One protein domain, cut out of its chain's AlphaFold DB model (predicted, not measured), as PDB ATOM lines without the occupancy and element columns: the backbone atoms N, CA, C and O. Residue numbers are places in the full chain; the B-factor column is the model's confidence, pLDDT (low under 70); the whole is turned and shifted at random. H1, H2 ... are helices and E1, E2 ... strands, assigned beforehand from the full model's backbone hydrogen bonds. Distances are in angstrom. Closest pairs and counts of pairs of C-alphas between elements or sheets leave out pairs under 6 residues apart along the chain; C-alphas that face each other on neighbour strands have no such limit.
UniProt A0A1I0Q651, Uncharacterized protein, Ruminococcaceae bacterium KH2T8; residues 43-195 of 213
ATOM      1  N   ASP A  43      -4.088 -16.181 -12.785       59.00
ATOM      2  CA  ASP A  43      -4.738 -16.347 -14.080       59.00
ATOM      3  C   ASP A  43      -3.850 -15.670 -15.128       59.00
ATOM      4  O   ASP A  43      -3.392 -14.539 -14.928       59.00
ATOM      5  N   LYS A  44      -3.523 -16.413 -16.187       63.47
ATOM      6  CA  LYS A  44      -2.677 -15.943 -17.279       63.47
ATOM      7  C   LYS A  44      -3.096 -14.513 -17.679       63.47
ATOM      8  O   LYS A  44      -4.301 -14.289 -17.834       63.47
ATOM      9  N   PRO A  45      -2.163 -13.548 -17.826       69.06
ATOM     10  CA  PRO A  45      -2.521 -12.169 -18.136       69.06
ATOM     11  C   PRO A  45      -3.431 -12.093 -19.364       69.06
ATOM     12  O   PRO A  45      -3.196 -12.780 -20.358       69.06
ATOM     13  N   PHE A  46      -4.456 -11.243 -19.298       71.19
ATOM     14  CA  PHE A  46      -5.486 -11.123 -20.337       71.19
ATOM     15  C   PHE A  46      -4.896 -10.944 -21.745       71.19
ATOM     16  O   PHE A  46      -5.308 -11.622 -22.684       71.19
ATOM     17  N   TYR A  47      -3.854 -10.120 -21.859       76.69
ATOM     18  CA  TYR A  47      -3.095  -9.905 -23.090       76.69
ATOM     19  C   TYR A  47      -2.534 -11.200 -23.694       76.69
ATOM     20  O   TYR A  47      -2.692 -11.472 -24.882       76.69
ATOM     21  N   GLU A  48      -1.905 -12.042 -22.875       76.50
ATOM     22  CA  GLU A  48      -1.305 -13.288 -23.349       76.50
ATOM     23  C   GLU A  48      -2.369 -14.329 -23.723       76.50
ATOM     24  O   GLU A  48      -2.132 -15.171 -24.592       76.50
ATOM     25  N   ALA A  49      -3.531 -14.305 -23.061       76.06
ATOM     26  CA  ALA A  49      -4.672 -15.141 -23.431       76.06
ATOM     27  C   ALA A  49      -5.242 -14.728 -24.800       76.06
ATOM     28  O   ALA A  49      -5.558 -15.591 -25.615       76.06
ATOM     29  N   ARG A  50      -5.293 -13.421 -25.090       75.88
ATOM     30  CA  ARG A  50      -5.712 -12.890 -26.397       75.88
ATOM     31  C   ARG A  50      -4.763 -13.260 -27.529       75.88
ATOM     32  O   ARG A  50      -5.223 -13.608 -28.611       75.88
ATOM     33  N   ILE A  51      -3.456 -13.249 -27.273       81.00
ATOM     34  CA  ILE A  51      -2.460 -13.692 -28.261       81.00
ATOM     35  C   ILE A  51      -2.636 -15.176 -28.606       81.00
ATOM     36  O   ILE A  51      -2.515 -15.551 -29.769       81.00
ATOM     37  N   GLU A  52      -2.940 -16.027 -27.623       80.25
ATOM     38  CA  GLU A  52      -3.234 -17.444 -27.881       80.25
ATOM     39  C   GLU A  52      -4.548 -17.659 -28.637       80.25
ATOM     40  O   GLU A  52      -4.613 -18.555 -29.474       80.25
ATOM     41  N   GLU A  53      -5.577 -16.857 -28.352       80.19
ATOM     42  CA  GLU A  53      -6.879 -16.935 -29.027       80.19
ATOM     43  C   GLU A  53      -6.783 -16.563 -30.511       80.19
ATOM     44  O   GLU A  53      -7.314 -17.281 -31.356       80.19
ATOM     45  N   LEU A  54      -6.106 -15.454 -30.819       82.06
ATOM     46  CA  LEU A  54      -5.934 -14.958 -32.189       82.06
ATOM     47  C   LEU A  54      -4.864 -15.746 -32.957       82.06
ATOM     48  O   LEU A  54      -4.956 -15.926 -34.165       82.06
ATOM     49  N   GLY A  55      -3.855 -16.251 -32.251       81.62
ATOM     50  CA  GLY A  55      -2.707 -16.916 -32.845       81.62
ATOM     51  C   GLY A  55      -1.547 -15.951 -33.093       81.62
ATOM     52  O   GLY A  55      -1.690 -14.859 -33.643       81.62
ATOM     53  N   TYR A  56      -0.355 -16.398 -32.700       79.44
ATOM     54  CA  TYR A  56       0.874 -15.610 -32.785       79.44
ATOM     55  C   TYR A  56       1.204 -15.178 -34.224       79.44
ATOM     56  O   TYR A  56       1.583 -14.031 -34.454       79.44
ATOM     57  N   ASP A  57       1.028 -16.083 -35.191       79.81
ATOM     58  CA  ASP A  57       1.365 -15.845 -36.599       79.81
ATOM     59  C   ASP A  57       0.485 -14.760 -37.236       79.81
ATOM     60  O   ASP A  57       0.971 -13.963 -38.040       79.81
ATOM     61  N   GLU A  58      -0.796 -14.697 -36.859       83.88
ATOM     62  CA  GLU A  58      -1.739 -13.702 -37.377       83.88
ATOM     63  C   GLU A  58      -1.361 -12.298 -36.902       83.88
ATOM     64  O   GLU A  58      -1.178 -11.388 -37.714       83.88
ATOM     65  N   ILE A  59      -1.152 -12.136 -35.593       81.56
ATOM     66  CA  ILE A  59      -0.772 -10.844 -35.014       81.56
ATOM     67  C   ILE A  59       0.601 -10.406 -35.530       81.56
ATOM     68  O   ILE A  59       0.802  -9.233 -35.839       81.56
ATOM     69  N   TYR A  60       1.557 -11.331 -35.660       81.81
ATOM     70  CA  TYR A  60       2.874 -11.005 -36.203       81.81
ATOM     71  C   TYR A  60       2.796 -10.547 -37.667       81.81
ATOM     72  O   TYR A  60       3.452  -9.574 -38.038       81.81
ATOM     73  N   SER A  61       1.962 -11.199 -38.485       84.62
ATOM     74  CA  SER A  61       1.716 -10.776 -39.867       84.62
ATOM     75  C   SER A  61       1.156  -9.353 -39.922       84.62
ATOM     76  O   SER A  61       1.646  -8.536 -40.696       84.62
ATOM     77  N   GLU A  62       0.180  -9.033 -39.073       85.88
ATOM     78  CA  GLU A  62      -0.413  -7.693 -38.966       85.88
ATOM     79  C   GLU A  62       0.591  -6.626 -38.515       85.88
ATOM     80  O   GLU A  62       0.615  -5.525 -39.060       85.88
ATOM     81  N   LEU A  63       1.454  -6.950 -37.549       82.69
ATOM     82  CA  LEU A  63       2.524  -6.053 -37.101       82.69
ATOM     83  C   LEU A  63       3.603  -5.845 -38.174       82.69
ATOM     84  O   LEU A  63       4.299  -4.838 -38.153       82.69
ATOM     85  N   SER A  64       3.751  -6.772 -39.120       81.19
ATOM     86  CA  SER A  64       4.708  -6.638 -40.222       81.19
ATOM     87  C   SER A  64       4.179  -5.837 -41.423       81.19
ATOM     88  O   SER A  64       4.978  -5.383 -42.241       81.19
ATOM     89  N   ASP A  65       2.859  -5.631 -41.519       81.06
ATOM     90  CA  ASP A  65       2.171  -5.012 -42.665       81.06
ATOM     91  C   ASP A  65       1.877  -3.512 -42.432       81.06
ATOM     92  O   ASP A  65       0.731  -3.071 -42.455       81.06
ATOM     93  N   ASP A  66       2.930  -2.725 -42.179       80.88
ATOM     94  CA  ASP A  66       2.890  -1.254 -41.988       80.88
ATOM     95  C   ASP A  66       1.985  -0.759 -40.831       80.88
ATOM     96  O   ASP A  66       1.002  -0.029 -41.034       80.88
ATOM     97  N   PRO A  67       2.302  -1.115 -39.572       84.69
ATOM     98  CA  PRO A  67       1.584  -0.582 -38.426       84.69
ATOM     99  C   PRO A  67       1.872   0.912 -38.233       84.69
ATOM    100  O   PRO A  67       2.991   1.400 -38.417       84.69
ATOM    101  N   VAL A  68       0.865   1.653 -37.769       86.06
ATOM    102  CA  VAL A  68       1.041   3.043 -37.337       86.06
ATOM    103  C   VAL A  68       1.146   3.065 -35.826       86.06
ATOM    104  O   VAL A  68       0.265   2.567 -35.128       86.06
ATOM    105  N   ILE A  69       2.238   3.634 -35.325       83.69
ATOM    106  CA  ILE A  69       2.589   3.546 -33.915       83.69
ATOM    107  C   ILE A  69       2.624   4.934 -33.298       83.69
ATOM    108  O   ILE A  69       3.348   5.819 -33.763       83.69
ATOM    109  N   TYR A  70       1.858   5.089 -32.224       83.12
ATOM    110  CA  TYR A  70       1.742   6.317 -31.458       83.12
ATOM    111  C   TYR A  70       2.288   6.098 -30.054       83.12
ATOM    112  O   TYR A  70       1.969   5.107 -29.397       83.12
ATOM    113  N   GLN A  71       3.105   7.025 -29.572       75.00
ATOM    114  CA  GLN A  71       3.635   6.954 -28.217       75.00
ATOM    115  C   GLN A  71       2.581   7.421 -27.204       75.00
ATOM    116  O   GLN A  71       2.021   8.508 -27.347       75.00
ATOM    117  N   VAL A  72       2.342   6.637 -26.148       70.75
ATOM    118  CA  VAL A  72       1.557   7.093 -24.992       70.75
ATOM    119  C   VAL A  72       2.487   7.896 -24.085       70.75
ATOM    120  O   VAL A  72       3.514   7.397 -23.621       70.75
ATOM    121  N   ARG A  73       2.159   9.170 -23.852       62.66
ATOM    122  CA  ARG A  73       2.903  10.042 -22.925       62.66
ATOM    123  C   ARG A  73       2.397   9.843 -21.487       62.66
ATOM    124  O   ARG A  73       1.268   9.413 -21.278       62.66
ATOM    125  N   ASN A  74       3.231  10.171 -20.496       52.38
ATOM    126  CA  ASN A  74       2.970  10.018 -19.048       52.38
ATOM    127  C   ASN A  74       2.869   8.576 -18.517       52.38
ATOM    128  O   ASN A  74       2.436   8.344 -17.391       52.38
ATOM    129  N   THR A  75       3.361   7.605 -19.281       50.00
ATOM    130  CA  THR A  75       3.671   6.250 -18.810       50.00
ATOM    131  C   THR A  75       5.187   6.050 -18.770       50.00
ATOM    132  O   THR A  75       5.911   6.773 -19.455       50.00
ATOM    133  N   ALA A  76       5.691   5.074 -17.998       40.28
ATOM    134  CA  ALA A  76       7.070   4.597 -18.182       40.28
ATOM    135  C   ALA A  76       7.314   4.364 -19.687       40.28
ATOM    136  O   ALA A  76       6.375   3.939 -20.363       40.28
ATOM    137  N   CYS A  77       8.508   4.718 -20.176       38.00
ATOM    138  CA  CYS A  77       8.904   5.018 -21.567       38.00
ATOM    139  C   CYS A  77       8.501   4.034 -22.695       38.00
ATOM    140  O   CYS A  77       8.870   4.257 -23.845       38.00
ATOM    141  N   ASP A  78       7.725   2.994 -22.410       49.47
ATOM    142  CA  ASP A  78       7.666   1.751 -23.170       49.47
ATOM    143  C   ASP A  78       6.251   1.439 -23.697       49.47
ATOM    144  O   ASP A  78       6.014   0.362 -24.239       49.47
ATOM    145  N   LYS A  79       5.277   2.345 -23.519       63.59
ATOM    146  CA  LYS A  79       3.876   2.082 -23.886       63.59
ATOM    147  C   LYS A  79       3.486   2.833 -25.154       63.59
ATOM    148  O   LYS A  79       3.427   4.059 -25.186       63.59
ATOM    149  N   ALA A  80       3.226   2.070 -26.206       76.88
ATOM    150  CA  ALA A  80       2.761   2.565 -27.491       76.88
ATOM    151  C   ALA A  80       1.341   2.067 -27.769       76.88
ATOM    152  O   ALA A  80       0.964   0.983 -27.336       76.88
ATOM    153  N   VAL A  81       0.568   2.848 -28.513       84.75
ATOM    154  CA  VAL A  81      -0.660   2.387 -29.161       84.75
ATOM    155  C   VAL A  81      -0.301   2.051 -30.595       84.75
ATOM    156  O   VAL A  81       0.198   2.906 -31.330       84.75
ATOM    157  N   ILE A  82      -0.532   0.803 -30.986       87.56
ATOM    158  CA  ILE A  82      -0.179   0.310 -32.311       87.56
ATOM    159  C   ILE A  82      -1.465   0.021 -33.065       87.56
ATOM    160  O   ILE A  82      -2.283  -0.788 -32.635       87.56
ATOM    161  N   LEU A  83      -1.637   0.687 -34.197       89.19
ATOM    162  CA  LEU A  83      -2.768   0.490 -35.084       89.19
ATOM    163  C   LEU A  83      -2.301  -0.308 -36.303       89.19
ATOM    164  O   LEU A  83      -1.544   0.201 -37.135       89.19
ATOM    165  N   THR A  84      -2.758  -1.552 -36.411       89.94
ATOM    166  CA  THR A  84      -2.567  -2.401 -37.596       89.94
ATOM    167  C   THR A  84      -3.767  -2.260 -38.530       89.94
ATOM    168  O   THR A  84      -4.622  -1.387 -38.335       89.94
ATOM    169  N   LYS A  85      -3.822  -3.070 -39.587       87.69
ATOM    170  CA  LYS A  85      -4.946  -3.074 -40.519       87.69
ATOM    171  C   LYS A  85      -6.244  -3.519 -39.848       87.69
ATOM    172  O   LYS A  85      -7.275  -2.907 -40.103       87.69
ATOM    173  N   ASN A  86      -6.173  -4.545 -39.001       88.44
ATOM    174  CA  ASN A  86      -7.341  -5.171 -38.382       88.44
ATOM    175  C   ASN A  86      -7.399  -5.021 -36.856       88.44
ATOM    176  O   ASN A  86      -8.462  -5.238 -36.275       88.44
ATOM    177  N   TYR A  87      -6.306  -4.624 -36.200       89.25
ATOM    178  CA  TYR A  87      -6.219  -4.595 -34.741       89.25
ATOM    179  C   TYR A  87      -5.695  -3.264 -34.191       89.25
ATOM    180  O   TYR A  87      -4.835  -2.599 -34.770       89.25
ATOM    181  N   LEU A  88      -6.188  -2.908 -33.007       89.00
ATOM    182  CA  LEU A  88      -5.561  -1.969 -32.089       89.00
ATOM    183  C   LEU A  88      -4.833  -2.779 -31.013       89.00
ATOM    184  O   LEU A  88      -5.462  -3.468 -30.209       89.00
ATOM    185  N   VAL A  89      -3.508  -2.701 -30.998       86.75
ATOM    186  CA  VAL A  89      -2.661  -3.403 -30.033       86.75
ATOM    187  C   VAL A  89      -2.234  -2.426 -28.942       86.75
ATOM    188  O   VAL A  89      -1.630  -1.383 -29.214       86.75
ATOM    189  N   LEU A  90      -2.543  -2.796 -27.700       83.44
ATOM    190  CA  LEU A  90      -2.099  -2.149 -26.472       83.44
ATOM    191  C   LEU A  90      -1.120  -3.111 -25.776       83.44
ATOM    192  O   LEU A  90      -1.559  -4.002 -25.039       83.44
ATOM    193  N   PRO A  91       0.200  -2.995 -26.026       79.94
ATOM    194  CA  PRO A  91       1.187  -3.962 -25.564       79.94
ATOM    195  C   PRO A  91       1.111  -4.214 -24.055       79.94
ATOM    196  O   PRO A  91       1.079  -3.282 -23.247       79.94
ATOM    197  N   GLY A  92       1.074  -5.494 -23.675       74.06
ATOM    198  CA  GLY A  92       0.967  -5.928 -22.280       74.06
ATOM    199  C   GLY A  92      -0.416  -5.735 -21.647       74.06
ATOM    200  O   GLY A  92      -0.565  -6.010 -20.457       74.06
ATOM    201  N   GLN A  93      -1.417  -5.271 -22.404       75.81
ATOM    202  CA  GLN A  93      -2.775  -5.028 -21.913       75.81
ATOM    203  C   GLN A  93      -3.832  -5.780 -22.722       75.81
ATOM    204  O   GLN A  93      -4.479  -6.669 -22.170       75.81
ATOM    205  N   ASP A  94      -4.008  -5.442 -24.003       78.81
ATOM    206  CA  ASP A  94      -5.030  -6.063 -24.854       78.81
ATOM    207  C   ASP A  94      -4.713  -5.967 -26.359       78.81
ATOM    208  O   ASP A  94      -3.886  -5.165 -26.796       78.81
ATOM    209  N   ILE A  95      -5.398  -6.794 -27.150       84.44
ATOM    210  CA  ILE A  95      -5.446  -6.746 -28.612       84.44
ATOM    211  C   ILE A  95      -6.917  -6.701 -29.022       84.44
ATOM    212  O   ILE A  95      -7.672  -7.652 -28.815       84.44
ATOM    213  N   ILE A  96      -7.325  -5.579 -29.612       85.31
ATOM    214  CA  ILE A  96      -8.726  -5.271 -29.896       85.31
ATOM    215  C   ILE A  96      -8.930  -5.284 -31.407       85.31
ATOM    216  O   ILE A  96      -8.274  -4.532 -32.122       85.31
ATOM    217  N   SER A  97      -9.856  -6.105 -31.903       87.38
ATOM    218  CA  SER A  97     -10.265  -6.048 -33.316       87.38
ATOM    219  C   SER A  97     -10.915  -4.696 -33.615       87.38
ATOM    220  O   SER A  97     -11.786  -4.247 -32.864       87.38
ATOM    221  N   LEU A  98     -10.517  -4.045 -34.707       88.75
ATOM    222  CA  LEU A  98     -11.056  -2.736 -35.091       88.75
ATOM    223  C   LEU A  98     -12.553  -2.798 -35.400       88.75
ATOM    224  O   LEU A  98     -13.269  -1.848 -35.105       88.75
ATOM    225  N   GLU A  99     -13.052  -3.940 -35.881       86.56
ATOM    226  CA  GLU A  99     -14.487  -4.163 -36.125       86.56
ATOM    227  C   GLU A  99     -15.334  -4.063 -34.842       86.56
ATOM    228  O   GLU A  99     -16.546  -3.860 -34.888       86.56
ATOM    229  N   ARG A 100     -14.698  -4.247 -33.678       84.69
ATOM    230  CA  ARG A 100     -15.349  -4.245 -32.367       84.69
ATOM    231  C   ARG A 100     -15.367  -2.862 -31.733       84.69
ATOM    232  O   ARG A 100     -16.082  -2.674 -30.746       84.69
ATOM    233  N   ILE A 101     -14.612  -1.902 -32.269       86.56
ATOM    234  CA  ILE A 101     -14.635  -0.513 -31.804       86.56
ATOM    235  C   ILE A 101     -15.962   0.102 -32.232       86.56
ATOM    236  O   ILE A 101     -16.312   0.106 -33.401       86.56
ATOM    237  N   THR A 102     -16.705   0.635 -31.267       83.12
ATOM    238  CA  THR A 102     -18.051   1.185 -31.484       83.12
ATOM    239  C   THR A 102     -18.121   2.691 -31.295       83.12
ATOM    240  O   THR A 102     -18.966   3.336 -31.910       83.12
ATOM    241  N   LYS A 103     -17.253   3.267 -30.454       83.31
ATOM    242  CA  LYS A 103     -17.187   4.716 -30.220       83.31
ATOM    243  C   LYS A 103     -15.742   5.175 -30.028       83.31
ATOM    244  O   LYS A 103     -14.929   4.452 -29.456       83.31
ATOM    245  N   TYR A 104     -15.456   6.398 -30.458       84.94
ATOM    246  CA  TYR A 104     -14.178   7.091 -30.291       84.94
ATOM    247  C   TYR A 104     -14.446   8.556 -29.944       84.94
ATOM    248  O   TYR A 104     -15.313   9.178 -30.555       84.94
ATOM    249  N   ALA A 105     -13.722   9.096 -28.967       79.88
ATOM    250  CA  ALA A 105     -13.831  10.491 -28.565       79.88
ATOM    251  C   ALA A 105     -12.519  11.039 -27.991       79.88
ATOM    252  O   ALA A 105     -11.677  10.294 -27.484       79.88
ATOM    253  N   ILE A 106     -12.380  12.364 -28.026       79.12
ATOM    254  CA  ILE A 106     -11.353  13.108 -27.295       79.12
ATOM    255  C   ILE A 106     -12.038  13.709 -26.068       79.12
ATOM    256  O   ILE A 106     -12.870  14.604 -26.176       79.12
ATOM    257  N   CYS A 107     -11.729  13.179 -24.888       74.38
ATOM    258  CA  CYS A 107     -12.412  13.516 -23.646       74.38
ATOM    259  C   CYS A 107     -11.612  14.547 -22.839       74.38
ATOM    260  O   CYS A 107     -10.435  14.326 -22.544       74.38
ATOM    261  N   ASN A 108     -12.259  15.654 -22.462       70.62
ATOM    262  CA  ASN A 108     -11.711  16.650 -21.540       70.62
ATOM    263  C   ASN A 108     -11.941  16.198 -20.084       70.62
ATOM    264  O   ASN A 108     -13.075  15.961 -19.672       70.62
ATOM    265  N   MET A 109     -10.859  16.085 -19.313       63.94
ATOM    266  CA  MET A 109     -10.841  15.612 -17.922       63.94
ATOM    267  C   MET A 109     -11.181  16.697 -16.888       63.94
ATOM    268  O   MET A 109     -11.382  16.391 -15.713       63.94
ATOM    269  N   GLY A 110     -11.228  17.970 -17.292       56.62
ATOM    270  CA  GLY A 110     -11.510  19.090 -16.396       56.62
ATOM    271  C   GLY A 110     -13.002  19.417 -16.259       56.62
ATOM    272  O   GLY A 110     -13.782  19.262 -17.190       56.62
ATOM    273  N   THR A 111     -13.390  19.997 -15.118       48.66
ATOM    274  CA  THR A 111     -14.702  20.653 -14.891       48.66
ATOM    275  C   THR A 111     -14.834  22.024 -15.573       48.66
ATOM    276  O   THR A 111     -15.810  22.746 -15.363       48.66
ATOM    277  N   VAL A 112     -13.828  22.406 -16.358       46.03
ATOM    278  CA  VAL A 112     -13.699  23.697 -17.043       46.03
ATOM    279  C   VAL A 112     -14.647  23.719 -18.255       46.03
ATOM    280  O   VAL A 112     -14.839  22.662 -18.864       46.03
ATOM    281  N   PRO A 113     -15.253  24.870 -18.621       47.75
ATOM    282  CA  PRO A 113     -16.122  24.971 -19.793       47.75
ATOM    283  C   PRO A 113     -15.487  24.364 -21.049       47.75
ATOM    284  O   PRO A 113     -14.263  24.302 -21.189       47.75
ATOM    285  N   TRP A 114     -16.337  23.886 -21.951       52.00
ATOM    286  CA  TRP A 114     -16.010  22.950 -23.031       52.00
ATOM    287  C   TRP A 114     -15.318  23.652 -24.212       52.00
ATOM    288  O   TRP A 114     -15.401  23.219 -25.356       52.00
ATOM    289  N   GLU A 115     -14.708  24.804 -23.959       51.59
ATOM    290  CA  GLU A 115     -14.583  25.853 -24.956       51.59
ATOM    291  C   GLU A 115     -13.149  25.926 -25.481       51.59
ATOM    292  O   GLU A 115     -12.244  26.445 -24.836       51.59
ATOM    293  N   GLN A 116     -13.030  25.327 -26.669       51.78
ATOM    294  CA  GLN A 116     -12.156  25.609 -27.807       51.78
ATOM    295  C   GLN A 116     -10.641  25.651 -27.598       51.78
ATOM    296  O   GLN A 116     -10.086  26.493 -26.896       51.78
ATOM    297  N   TYR A 117      -9.967  24.791 -28.353       53.75
ATOM    298  CA  TYR A 117      -8.516  24.701 -28.453       53.75
ATOM    299  C   TYR A 117      -8.009  25.340 -29.746       53.75
ATOM    300  O   TYR A 117      -8.754  25.555 -30.705       53.75
ATOM    301  N   ALA A 118      -6.703  25.584 -29.820       47.78
ATOM    302  CA  ALA A 118      -6.032  26.029 -31.038       47.78
ATOM    303  C   ALA A 118      -6.293  25.109 -32.248       47.78
ATOM    304  O   ALA A 118      -6.367  25.596 -33.377       47.78
ATOM    305  N   GLU A 119      -6.509  23.810 -32.026       51.41
ATOM    306  CA  GLU A 119      -6.871  22.846 -33.073       51.41
ATOM    307  C   GLU A 119      -8.325  22.999 -33.564       51.41
ATOM    308  O   GLU A 119      -8.604  22.732 -34.736       51.41
ATOM    309  N   ASP A 120      -9.233  23.549 -32.744       49.16
ATOM    310  CA  ASP A 120     -10.610  23.881 -33.152       49.16
ATOM    311  C   ASP A 120     -10.666  25.088 -34.102       49.16
ATOM    312  O   ASP A 120     -11.625  25.248 -34.862       49.16
ATOM    313  N   ARG A 121      -9.606  25.913 -34.132       48.72
ATOM    314  CA  ARG A 121      -9.475  27.071 -35.040       48.72
ATOM    315  C   ARG A 121      -9.272  26.668 -36.501       48.72
ATOM    316  O   ARG A 121      -9.427  27.500 -37.390       48.72
ATOM    317  N   GLY A 122      -8.905  25.412 -36.764       45.66
ATOM    318  CA  GLY A 122      -8.625  24.911 -38.110       45.66
ATOM    319  C   GLY A 122      -9.861  24.594 -38.952       45.66
ATOM    320  O   GLY A 122      -9.701  24.183 -40.100       45.66
ATOM    321  N   LEU A 123     -11.076  24.715 -38.404       51.78
ATOM    322  CA  LEU A 123     -12.273  24.134 -39.014       51.78
ATOM    323  C   LEU A 123     -13.571  24.919 -38.664       51.78
ATOM    324  O   LEU A 123     -14.487  24.374 -38.040       51.78
ATOM    325  N   ASP A 124     -13.613  26.184 -39.110       48.38
ATOM    326  CA  ASP A 124     -14.757  27.118 -39.274       48.38
ATOM    327  C   ASP A 124     -15.500  27.699 -38.048       48.38
ATOM    328  O   ASP A 124     -16.432  28.490 -38.227       48.38
ATOM    329  N   THR A 125     -15.078  27.437 -36.809       50.00
ATOM    330  CA  THR A 125     -15.680  28.100 -35.634       50.00
ATOM    331  C   THR A 125     -14.959  29.418 -35.292       50.00
ATOM    332  O   THR A 125     -13.727  29.436 -35.242       50.00
ATOM    333  N   PRO A 126     -15.672  30.538 -35.034       47.31
ATOM    334  CA  PRO A 126     -15.041  31.775 -34.583       47.31
ATOM    335  C   PRO A 126     -14.369  31.577 -33.222       47.31
ATOM    336  O   PRO A 126     -15.033  31.255 -32.241       47.31
ATOM    337  N   TYR A 127     -13.060  31.802 -33.188       48.69
ATOM    338  CA  TYR A 127     -12.236  31.773 -31.984       48.69
ATOM    339  C   TYR A 127     -12.662  32.861 -30.984       48.69
ATOM    340  O   TYR A 127     -12.613  34.049 -31.318       48.69
ATOM    341  N   ASP A 128     -13.031  32.464 -29.762       52.88
ATOM    342  CA  ASP A 128     -13.266  33.391 -28.649       52.88
ATOM    343  C   ASP A 128     -12.037  33.444 -27.713       52.88
ATOM    344  O   ASP A 128     -11.775  32.497 -26.967       52.88
ATOM    345  N   PRO A 129     -11.269  34.552 -27.711       52.72
ATOM    346  CA  PRO A 129     -10.045  34.679 -26.924       52.72
ATOM    347  C   PRO A 129     -10.283  34.777 -25.411       52.72
ATOM    348  O   PRO A 129      -9.316  34.798 -24.653       52.72
ATOM    349  N   THR A 130     -11.533  34.885 -24.949       54.47
ATOM    350  CA  THR A 130     -11.851  35.005 -23.516       54.47
ATOM    351  C   THR A 130     -11.855  33.666 -22.773       54.47
ATOM    352  O   THR A 130     -11.778  33.660 -21.545       54.47
ATOM    353  N   TYR A 131     -11.870  32.548 -23.506       52.00
ATOM    354  CA  TYR A 131     -11.902  31.180 -22.968       52.00
ATOM    355  C   TYR A 131     -10.551  30.456 -23.033       52.00
ATOM    356  O   TYR A 131     -10.431  29.277 -22.703       52.00
ATOM    357  N   VAL A 132      -9.512  31.184 -23.427       55.84
ATOM    358  CA  VAL A 132      -8.173  30.657 -23.655       55.84
ATOM    359  C   VAL A 132      -7.397  30.632 -22.349       55.84
ATOM    360  O   VAL A 132      -7.220  31.658 -21.690       55.84
ATOM    361  N   SER A 133      -6.934  29.443 -21.972       60.34
ATOM    362  CA  SER A 133      -5.991  29.295 -20.865       60.34
ATOM    363  C   SER A 133      -4.675  29.992 -21.208       60.34
ATOM    364  O   SER A 133      -4.215  29.919 -22.344       60.34
ATOM    365  N   GLU A 134      -4.024  30.609 -20.221       62.56
ATOM    366  CA  GLU A 134      -2.656  31.123 -20.391       62.56
ATOM    367  C   GLU A 134      -1.636  30.016 -20.708       62.56
ATOM    368  O   GLU A 134      -0.567  30.311 -21.233       62.56
ATOM    369  N   TYR A 135      -2.007  28.757 -20.445       59.31
ATOM    370  CA  TYR A 135      -1.233  27.552 -20.731       59.31
ATOM    371  C   TYR A 135      -1.678  26.846 -22.032       59.31
ATOM    372  O   TYR A 135      -1.277  25.713 -22.292       59.31
ATOM    373  N   GLU A 136      -2.542  27.458 -22.856       61.31
ATOM    374  CA  GLU A 136      -2.912  26.904 -24.171       61.31
ATOM    375  C   GLU A 136      -1.667  26.779 -25.071       61.31
ATOM    376  O   GLU A 136      -0.874  27.716 -25.184       61.31
ATOM    377  N   GLY A 137      -1.485  25.623 -25.717       59.34
ATOM    378  CA  GLY A 137      -0.275  25.305 -26.475       59.34
ATOM    379  C   GLY A 137       0.897  24.810 -25.622       59.34
ATOM    380  O   GLY A 137       1.925  24.424 -26.184       59.34
ATOM    381  N   GLU A 138       0.774  24.778 -24.290       65.19
ATOM    382  CA  GLU A 138       1.733  24.065 -23.449       65.19
ATOM    383  C   GLU A 138       1.438  22.561 -23.481       65.19
ATOM    384  O   GLU A 138       0.395  22.096 -23.020       65.19
ATOM    385  N   GLU A 139       2.395  21.787 -24.000       61.41
ATOM    386  CA  GLU A 139       2.278  20.335 -24.203       61.41
ATOM    387  C   GLU A 139       1.802  19.597 -22.940       61.41
ATOM    388  O   GLU A 139       0.900  18.764 -23.006       61.41
ATOM    389  N   GLY A 140       2.362  19.932 -21.774       60.88
ATOM    390  CA  GLY A 140       1.982  19.310 -20.502       60.88
ATOM    391  C   GLY A 140       0.529  19.590 -20.110       60.88
ATOM    392  O   GLY A 140      -0.185  18.678 -19.699       60.88
ATOM    393  N   PHE A 141       0.067  20.825 -20.311       68.00
ATOM    394  CA  PHE A 141      -1.301  21.231 -20.005       68.00
ATOM    395  C   PHE A 141      -2.318  20.543 -20.928       68.00
ATOM    396  O   PHE A 141      -3.341  20.030 -20.471       68.00
ATOM    397  N   GLU A 142      -2.028  20.478 -22.229       65.81
ATOM    398  CA  GLU A 142      -2.900  19.818 -23.206       65.81
ATOM    399  C   GLU A 142      -2.940  18.292 -23.049       65.81
ATOM    400  O   GLU A 142      -3.946  17.666 -23.393       65.81
ATOM    401  N   LEU A 143      -1.871  17.677 -22.535       68.19
ATOM    402  CA  LEU A 143      -1.845  16.255 -22.195       68.19
ATOM    403  C   LEU A 143      -2.651  15.963 -20.927       68.19
ATOM    404  O   LEU A 143      -3.472  15.057 -20.937       68.19
ATOM    405  N   GLU A 144      -2.476  16.727 -19.847       67.19
ATOM    406  CA  GLU A 144      -3.222  16.506 -18.596       67.19
ATOM    407  C   GLU A 144      -4.729  16.729 -18.759       67.19
ATOM    408  O   GLU A 144      -5.547  16.056 -18.127       67.19
ATOM    409  N   ARG A 145      -5.113  17.666 -19.629       68.25
ATOM    410  CA  ARG A 145      -6.514  18.031 -19.839       68.25
ATOM    411  C   ARG A 145      -7.274  17.034 -20.708       68.25
ATOM    412  O   ARG A 145      -8.497  16.975 -20.598       68.25
ATOM    413  N   PHE A 146      -6.598  16.266 -21.558       72.38
ATOM    414  CA  PHE A 146      -7.259  15.463 -22.579       72.38
ATOM    415  C   PHE A 146      -6.749  14.044 -22.705       72.38
ATOM    416  O   PHE A 146      -5.549  13.796 -22.790       72.38
ATOM    417  N   LYS A 147      -7.693  13.128 -22.900       77.88
ATOM    418  CA  LYS A 147      -7.410  11.736 -23.232       77.88
ATOM    419  C   LYS A 147      -8.197  11.281 -24.451       77.88
ATOM    420  O   LYS A 147      -9.305  11.748 -24.709       77.88
ATOM    421  N   ILE A 148      -7.621  10.343 -25.185       83.25
ATOM    422  CA  ILE A 148      -8.347   9.521 -26.139       83.25
ATOM    423  C   ILE A 148      -9.191   8.526 -25.361       83.25
ATOM    424  O   ILE A 148      -8.692   7.863 -24.454       83.25
ATOM    425  N   ARG A 149     -10.455   8.415 -25.754       84.94
ATOM    426  CA  ARG A 149     -11.416   7.475 -25.207       84.94
ATOM    427  C   ARG A 149     -11.973   6.596 -26.323       84.94
ATOM    428  O   ARG A 149     -12.460   7.101 -27.332       84.94
ATOM    429  N   LEU A 150     -11.929   5.283 -26.129       85.62
ATOM    430  CA  LEU A 150     -12.472   4.273 -27.039       85.62
ATOM    431  C   LEU A 150     -13.492   3.403 -26.311       85.62
ATOM    432  O   LEU A 150     -13.235   2.983 -25.186       85.62
ATOM    433  N   ALA A 151     -14.619   3.099 -26.955       83.88
ATOM    434  CA  ALA A 151     -15.526   2.037 -26.523       83.88
ATOM    435  C   ALA A 151     -15.520   0.901 -27.535       83.88
ATOM    436  O   ALA A 151     -15.587   1.135 -28.744       83.88
ATOM    437  N   PHE A 152     -15.532  -0.331 -27.044       82.69
ATOM    438  CA  PHE A 152     -15.636  -1.520 -27.878       82.69
ATOM    439  C   PHE A 152     -16.529  -2.565 -27.220       82.69
ATOM    440  O   PHE A 152     -16.770  -2.529 -26.012       82.69
ATOM    441  N   ILE A 153     -17.037  -3.477 -28.042       78.38
ATOM    442  CA  ILE A 153     -17.864  -4.603 -27.613       78.38
ATOM    443  C   ILE A 153     -17.026  -5.868 -27.678       78.38
ATOM    444  O   ILE A 153     -16.298  -6.078 -28.649       78.38
ATOM    445  N   ASP A 154     -17.108  -6.725 -26.666       73.19
ATOM    446  CA  ASP A 154     -16.441  -8.016 -26.697       73.19
ATOM    447  C   ASP A 154     -17.192  -9.140 -27.411       73.19
ATOM    448  O   ASP A 154     -18.328  -8.978 -27.847       73.19
ATOM    449  N   VAL A 155     -16.542 -10.297 -27.566       69.06
ATOM    450  CA  VAL A 155     -17.161 -11.480 -28.194       69.06
ATOM    451  C   VAL A 155     -18.422 -11.960 -27.459       69.06
ATOM    452  O   VAL A 155     -19.229 -12.682 -28.040       69.06
ATOM    453  N   TYR A 156     -18.608 -11.552 -26.202       71.38
ATOM    454  CA  TYR A 156     -19.775 -11.852 -25.376       71.38
ATOM    455  C   TYR A 156     -20.798 -10.704 -25.350       71.38
ATOM    456  O   TYR A 156     -21.814 -10.813 -24.663       71.38
ATOM    457  N   GLY A 157     -20.569  -9.623 -26.102       66.88
ATOM    458  CA  GLY A 157     -21.446  -8.455 -26.145       66.88
ATOM    459  C   GLY A 157     -21.225  -7.458 -25.001       66.88
ATOM    460  O   GLY A 157     -22.040  -6.554 -24.829       66.88
ATOM    461  N   MET A 158     -20.165  -7.609 -24.201       72.62
ATOM    462  CA  MET A 158     -19.859  -6.697 -23.098       72.62
ATOM    463  C   MET A 158     -19.152  -5.444 -23.603       72.62
ATOM    464  O   MET A 158     -18.230  -5.523 -24.412       72.62
ATOM    465  N   HIS A 159     -19.572  -4.286 -23.102       73.56
ATOM    466  CA  HIS A 159     -18.957  -3.007 -23.433       73.56
ATOM    467  C   HIS A 159     -17.784  -2.718 -22.508       73.56
ATOM    468  O   HIS A 159     -17.896  -2.856 -21.295       73.56
ATOM    469  N   PHE A 160     -16.692  -2.254 -23.093       76.75
ATOM    470  CA  PHE A 160     -15.482  -1.872 -22.383       76.75
ATOM    471  C   PHE A 160     -14.993  -0.516 -22.881       76.75
ATOM    472  O   PHE A 160     -15.278  -0.115 -24.015       76.75
ATOM    473  N   ARG A 161     -14.244   0.186 -22.025       80.00
ATOM    474  CA  ARG A 161     -13.712   1.522 -22.299       80.00
ATOM    475  C   ARG A 161     -12.197   1.554 -22.097       80.00
ATOM    476  O   ARG A 161     -11.710   1.112 -21.061       80.00
ATOM    477  N   TYR A 162     -11.480   2.125 -23.066       78.44
ATOM    478  CA  TYR A 162     -10.053   2.430 -22.961       78.44
ATOM    479  C   TYR A 162      -9.821   3.935 -23.006       78.44
ATOM    480  O   TYR A 162     -10.287   4.609 -23.921       78.44
ATOM    481  N   ASP A 163      -9.049   4.425 -22.043       79.88
ATOM    482  CA  ASP A 163      -8.697   5.825 -21.855       79.88
ATOM    483  C   ASP A 163      -7.167   5.984 -21.858       79.88
ATOM    484  O   ASP A 163      -6.490   5.392 -21.020       79.88
ATOM    485  N   PHE A 164      -6.599   6.775 -22.777       80.00
ATOM    486  CA  PHE A 164      -5.145   6.976 -22.881       80.00
ATOM    487  C   PHE A 164      -4.729   8.361 -23.370       80.00
ATOM    488  O   PHE A 164      -5.464   9.037 -24.082       80.00
ATOM    489  N   TYR A 165      -3.523   8.787 -22.997       79.06
ATOM    490  CA  TYR A 165      -2.992  10.110 -23.327       79.06
ATOM    491  C   TYR A 165      -2.197  10.089 -24.634       79.06
ATOM    492  O   TYR A 165      -1.411   9.178 -24.888       79.06
ATOM    493  N   MET A 166      -2.379  11.123 -25.451       77.69
ATOM    494  CA  MET A 166      -1.697  11.296 -26.734       77.69
ATOM    495  C   MET A 166      -1.426  12.781 -26.977       77.69
ATOM    496  O   MET A 166      -2.255  13.620 -26.613       77.69
ATOM    497  N   GLU A 167      -0.288  13.105 -27.597       74.56
ATOM    498  CA  GLU A 167       0.060  14.472 -28.011       74.56
ATOM    499  C   GLU A 167      -0.968  15.041 -28.983       74.56
ATOM    500  O   GLU A 167      -1.454  14.320 -29.853       74.56
ATOM    501  N   ALA A 168      -1.239  16.345 -28.889       72.06
ATOM    502  CA  ALA A 168      -2.165  17.048 -29.775       72.06
ATOM    503  C   ALA A 168      -1.877  16.759 -31.267       72.06
ATOM    504  O   ALA A 168      -2.738  16.255 -31.990       72.06
ATOM    505  N   ALA A 169      -0.605  16.878 -31.669       72.75
ATOM    506  CA  ALA A 169      -0.150  16.612 -33.035       72.75
ATOM    507  C   ALA A 169      -0.441  15.182 -33.540       72.75
ATOM    508  O   ALA A 169      -0.695  14.988 -34.731       72.75
ATOM    509  N   ASP A 170      -0.425  14.185 -32.655       77.69
ATOM    510  CA  ASP A 170      -0.646  12.781 -33.008       77.69
ATOM    511  C   ASP A 170      -2.142  12.422 -33.068       77.69
ATOM    512  O   ASP A 170      -2.528  11.542 -33.842       77.69
ATOM    513  N   ARG A 171      -3.003  13.121 -32.308       79.19
ATOM    514  CA  ARG A 171      -4.452  12.835 -32.213       79.19
ATOM    515  C   ARG A 171      -5.141  12.902 -33.566       79.19
ATOM    516  O   ARG A 171      -5.949  12.033 -33.885       79.19
ATOM    517  N   ARG A 172      -4.801  13.906 -34.378       77.44
ATOM    518  CA  ARG A 172      -5.358  14.055 -35.726       77.44
ATOM    519  C   ARG A 172      -4.991  12.872 -36.616       77.44
ATOM    520  O   ARG A 172      -5.865  12.292 -37.253       77.44
ATOM    521  N   GLY A 173      -3.711  12.501 -36.630       81.50
ATOM    522  CA  GLY A 173      -3.241  11.353 -37.400       81.50
ATOM    523  C   GLY A 173      -3.896  10.057 -36.929       81.50
ATOM    524  O   GLY A 173      -4.280   9.234 -37.753       81.50
ATOM    525  N   PHE A 174      -4.065   9.889 -35.616       85.25
ATOM    526  CA  PHE A 174      -4.763   8.745 -35.035       85.25
ATOM    527  C   PHE A 174      -6.234   8.693 -35.457       85.25
ATOM    528  O   PHE A 174      -6.687   7.650 -35.918       85.25
ATOM    529  N   HIS A 175      -6.963   9.809 -35.373       83.44
ATOM    530  CA  HIS A 175      -8.358   9.896 -35.810       83.44
ATOM    531  C   HIS A 175      -8.525   9.537 -37.293       83.44
ATOM    532  O   HIS A 175      -9.385   8.724 -37.632       83.44
ATOM    533  N   GLU A 176      -7.695  10.110 -38.171       82.88
ATOM    534  CA  GLU A 176      -7.743   9.841 -39.612       82.88
ATOM    535  C   GLU A 176      -7.500   8.349 -39.902       82.88
ATOM    536  O   GLU A 176      -8.266   7.726 -40.640       82.88
ATOM    537  N   GLN A 177      -6.485   7.745 -39.272       87.38
ATOM    538  CA  GLN A 177      -6.170   6.327 -39.462       87.38
ATOM    539  C   GLN A 177      -7.248   5.407 -38.881       87.38
ATOM    540  O   GLN A 177      -7.688   4.484 -39.565       87.38
ATOM    541  N   LEU A 178      -7.714   5.673 -37.660       87.81
ATOM    542  CA  LEU A 178      -8.756   4.880 -37.011       87.81
ATOM    543  C   LEU A 178     -10.055   4.897 -37.828       87.81
ATOM    544  O   LEU A 178     -10.615   3.838 -38.099       87.81
ATOM    545  N   THR A 179     -10.485   6.073 -38.291       83.50
ATOM    546  CA  THR A 179     -11.699   6.232 -39.114       83.50
ATOM    547  C   THR A 179     -11.556   5.550 -40.470       83.50
ATOM    548  O   THR A 179     -12.509   4.962 -40.967       83.50
ATOM    549  N   SER A 180     -10.361   5.577 -41.069       84.94
ATOM    550  CA  SER A 180     -10.120   4.902 -42.350       84.94
ATOM    551  C   SER A 180     -10.165   3.371 -42.268       84.94
ATOM    552  O   SER A 180     -10.364   2.723 -43.293       84.94
ATOM    553  N   ARG A 181      -9.958   2.800 -41.072       85.94
ATOM    554  CA  ARG A 181      -9.825   1.349 -40.849       85.94
ATOM    555  C   ARG A 181     -11.034   0.728 -40.149       85.94
ATOM    556  O   ARG A 181     -11.306  -0.448 -40.354       85.94
ATOM    557  N   CYS A 182     -11.767   1.496 -39.344       83.25
ATOM    558  CA  CYS A 182     -13.002   1.029 -38.715       83.25
ATOM    559  C   CYS A 182     -14.155   1.121 -39.719       83.25
ATOM    560  O   CYS A 182     -14.795   2.161 -39.872       83.25
ATOM    561  N   GLU A 183     -14.418   0.028 -40.430       73.62
ATOM    562  CA  GLU A 183     -15.543  -0.039 -41.357       73.62
ATOM    563  C   GLU A 183     -16.888  -0.015 -40.608       73.62
ATOM    564  O   GLU A 183     -17.090  -0.715 -39.619       73.62
ATOM    565  N   GLY A 184     -17.846   0.776 -41.101       65.38
ATOM    566  CA  GLY A 184     -19.230   0.761 -40.607       65.38
ATOM    567  C   GLY A 184     -19.504   1.587 -39.346       65.38
ATOM    568  O   GLY A 184     -20.661   1.655 -38.928       65.38
ATOM    569  N   VAL A 185     -18.495   2.258 -38.785       68.44
ATOM    570  CA  VAL A 185     -18.660   3.201 -37.672       68.44
ATOM    571  C   VAL A 185     -18.295   4.603 -38.138       68.44
ATOM    572  O   VAL A 185     -17.160   4.873 -38.518       68.44
ATOM    573  N   ASP A 186     -19.275   5.502 -38.127       69.62
ATOM    574  CA  ASP A 186     -19.062   6.894 -38.511       69.62
ATOM    575  C   ASP A 186     -18.608   7.704 -37.291       69.62
ATOM    576  O   ASP A 186     -19.417   8.126 -36.459       69.62
ATOM    577  N   PHE A 187     -17.295   7.901 -37.163       74.62
ATOM    578  CA  PHE A 187     -16.716   8.803 -36.169       74.62
ATOM    579  C   PHE A 187     -16.842  10.246 -36.646       74.62
ATOM    580  O   PHE A 187     -15.864  10.889 -37.034       74.62
ATOM    581  N   THR A 188     -18.068  10.767 -36.632       67.50
ATOM    582  CA  THR A 188     -18.299  12.157 -37.021       67.50
ATOM    583  C   THR A 188     -17.524  13.095 -36.099       67.50
ATOM    584  O   THR A 188     -17.396  12.866 -34.891       67.50
ATOM    585  N   ARG A 189     -17.031  14.193 -36.664       62.22
ATOM    586  CA  ARG A 189     -16.255  15.191 -35.926       62.22
ATOM    587  C   ARG A 189     -16.968  15.670 -34.659       62.22
ATOM    588  O   ARG A 189     -16.344  15.747 -33.607       62.22
ATOM    589  N   ASP A 190     -18.266  15.937 -34.755       62.22
ATOM    590  CA  ASP A 190     -19.062  16.440 -33.634       62.22
ATOM    591  C   ASP A 190     -19.122  15.413 -32.496       62.22
ATOM    592  O   ASP A 190     -18.934  15.771 -31.340       62.22
ATOM    593  N   THR A 191     -19.276  14.124 -32.818       65.00
ATOM    594  CA  THR A 191     -19.286  13.054 -31.805       65.00
ATOM    595  C   THR A 191     -17.930  12.839 -31.139       65.00
ATOM    596  O   THR A 191     -17.870  12.529 -29.951       65.00
ATOM    597  N   VAL A 192     -16.833  13.029 -31.878       70.25
ATOM    598  CA  VAL A 192     -15.479  12.882 -31.331       70.25
ATOM    599  C   VAL A 192     -15.157  14.024 -30.366       70.25
ATOM    600  O   VAL A 192     -14.562  13.784 -29.314       70.25
ATOM    601  N   LEU A 193     -15.556  15.250 -30.720       66.56
ATOM    602  CA  LEU A 193     -15.280  16.465 -29.949       66.56
ATOM    603  C   LEU A 193     -16.242  16.684 -28.780       66.56
ATOM    604  O   LEU A 193     -15.849  17.305 -27.795       66.56
ATOM    605  N   ASP A 194     -17.464  16.148 -28.844       65.94
ATOM    606  CA  ASP A 194     -18.385  16.157 -27.699       65.94
ATOM    607  C   ASP A 194     -17.769  15.439 -26.485       65.94
ATOM    608  O   ASP A 194     -18.087  15.743 -25.335       65.94
ATOM    609  N   GLY A 195     -16.828  14.511 -26.716       61.66
ATOM    610  CA  GLY A 195     -16.010  13.932 -25.649       61.66
ATOM    611  C   GLY A 195     -16.788  13.010 -24.705       61.66
ATOM    612  O   GLY A 195     -16.246  12.562 -23.688       61.66
TER     613      GLY A 195
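AT A GLANCE: This is residues 43 to 195 of the 213 residues of an uncharacterized protein of Ruminococcaceae bacterium KH2T8 (UniProt A0A1I0Q651). Two antiparallel sheets, a small one of four short strands and a longer, twisted one of three, share one long helix, H5, which packs on one face of each. H1 and H2 lie at one end of the long axis, by E4 and E3, while H3, H4 and the loop of residues 123 to 138 make the other end; H6 packs beside E5. The printed part has 153 residues, with six named helices and seven named strands in the order H1 H2 E1 E2 E3 E4 E5 H3 H4 E6 E7 H5 H6, class mixed. The sheets run E1 E2 E3 E4 and E5 E6 E7. The whole is compact, radius of gyration of the C-alphas 16.8 A, yet elongated, spanning 53 by 35 by 29 A.

HOW THE PARTS SIT: E1, residues 68 to 71, E2, 80 to 83, E3, 87 to 90, and E4, 94 to 97, form a meander, each strand the antiparallel neighbour of the one before; N 70 and O 81 are 2.9 A apart, N 89 and O 82 2.8 A, and N 88 and O 96 2.8 A, within hydrogen-bond range. H5, residues 168 to 181, is on this sheet at a height of 9.7 A; its closest C-alphas with E1 are Tyr 70 and Asp 170, 7.1 A. H1, residues 46 to 54, is on the opposite face; C-alphas Tyr 47 and Asp 94 of E4 are closest, 4.6 A. H2, residues 56 to 64, only grazes the sheet with residues 59 to 63. E5, residues 101 to 108, E6, 146 to 153, and E7, 159 to 164, form the other sheet, twisted, up to 4.5 A off its plane; N 105 and O 149 are 2.9 A apart, and N 150 and O 162 2.8 A. With H5 it makes two layers, a helix on one face of a sheet; H5 lies over E5 and E6 at a height of 10.3 A, along the strands, 12 degrees from E6 on the local plane. H6, residues 189 to 194, is on the same face, over none of the strands; C-alphas Ala 105 and Val 192 are closest, 4.0 A. H4, residues 139 to 145, grazes this sheet and only just touches H5, with 3 pairs of C-alphas within 8 A, by residue 168 alone; Glu 142 and Ala 168 are closest, 7.2 A. H3, residues 118 to 122, is on neither sheet. H1, H2, H4 and H6 have every O i to N i+4 pair within hydrogen-bond range, H5 8 of 10, and H3 0 of 1 but 2 of 2 O i to N i+3 pairs.

IN THESE COORDINATES: H1 begins at C-alpha 46 (-5.486, -11.123, -20.337), and H6 ends at C-alpha 194 (-18.385, 16.157, -27.699). E6 is 23.2 A long, H5 20.7 A, E5 20.2 A and E7 17.1 A.

THE WHOLE: The C-alphas farthest apart, Asp 57 and Thr 130, are 54.1 A apart. The printed part has no cut; the link from H3 to H4 is long, 16 residues. Mean pLDDT of the printed part is 71.8; 59 residues are under 70, among them 109 to 145.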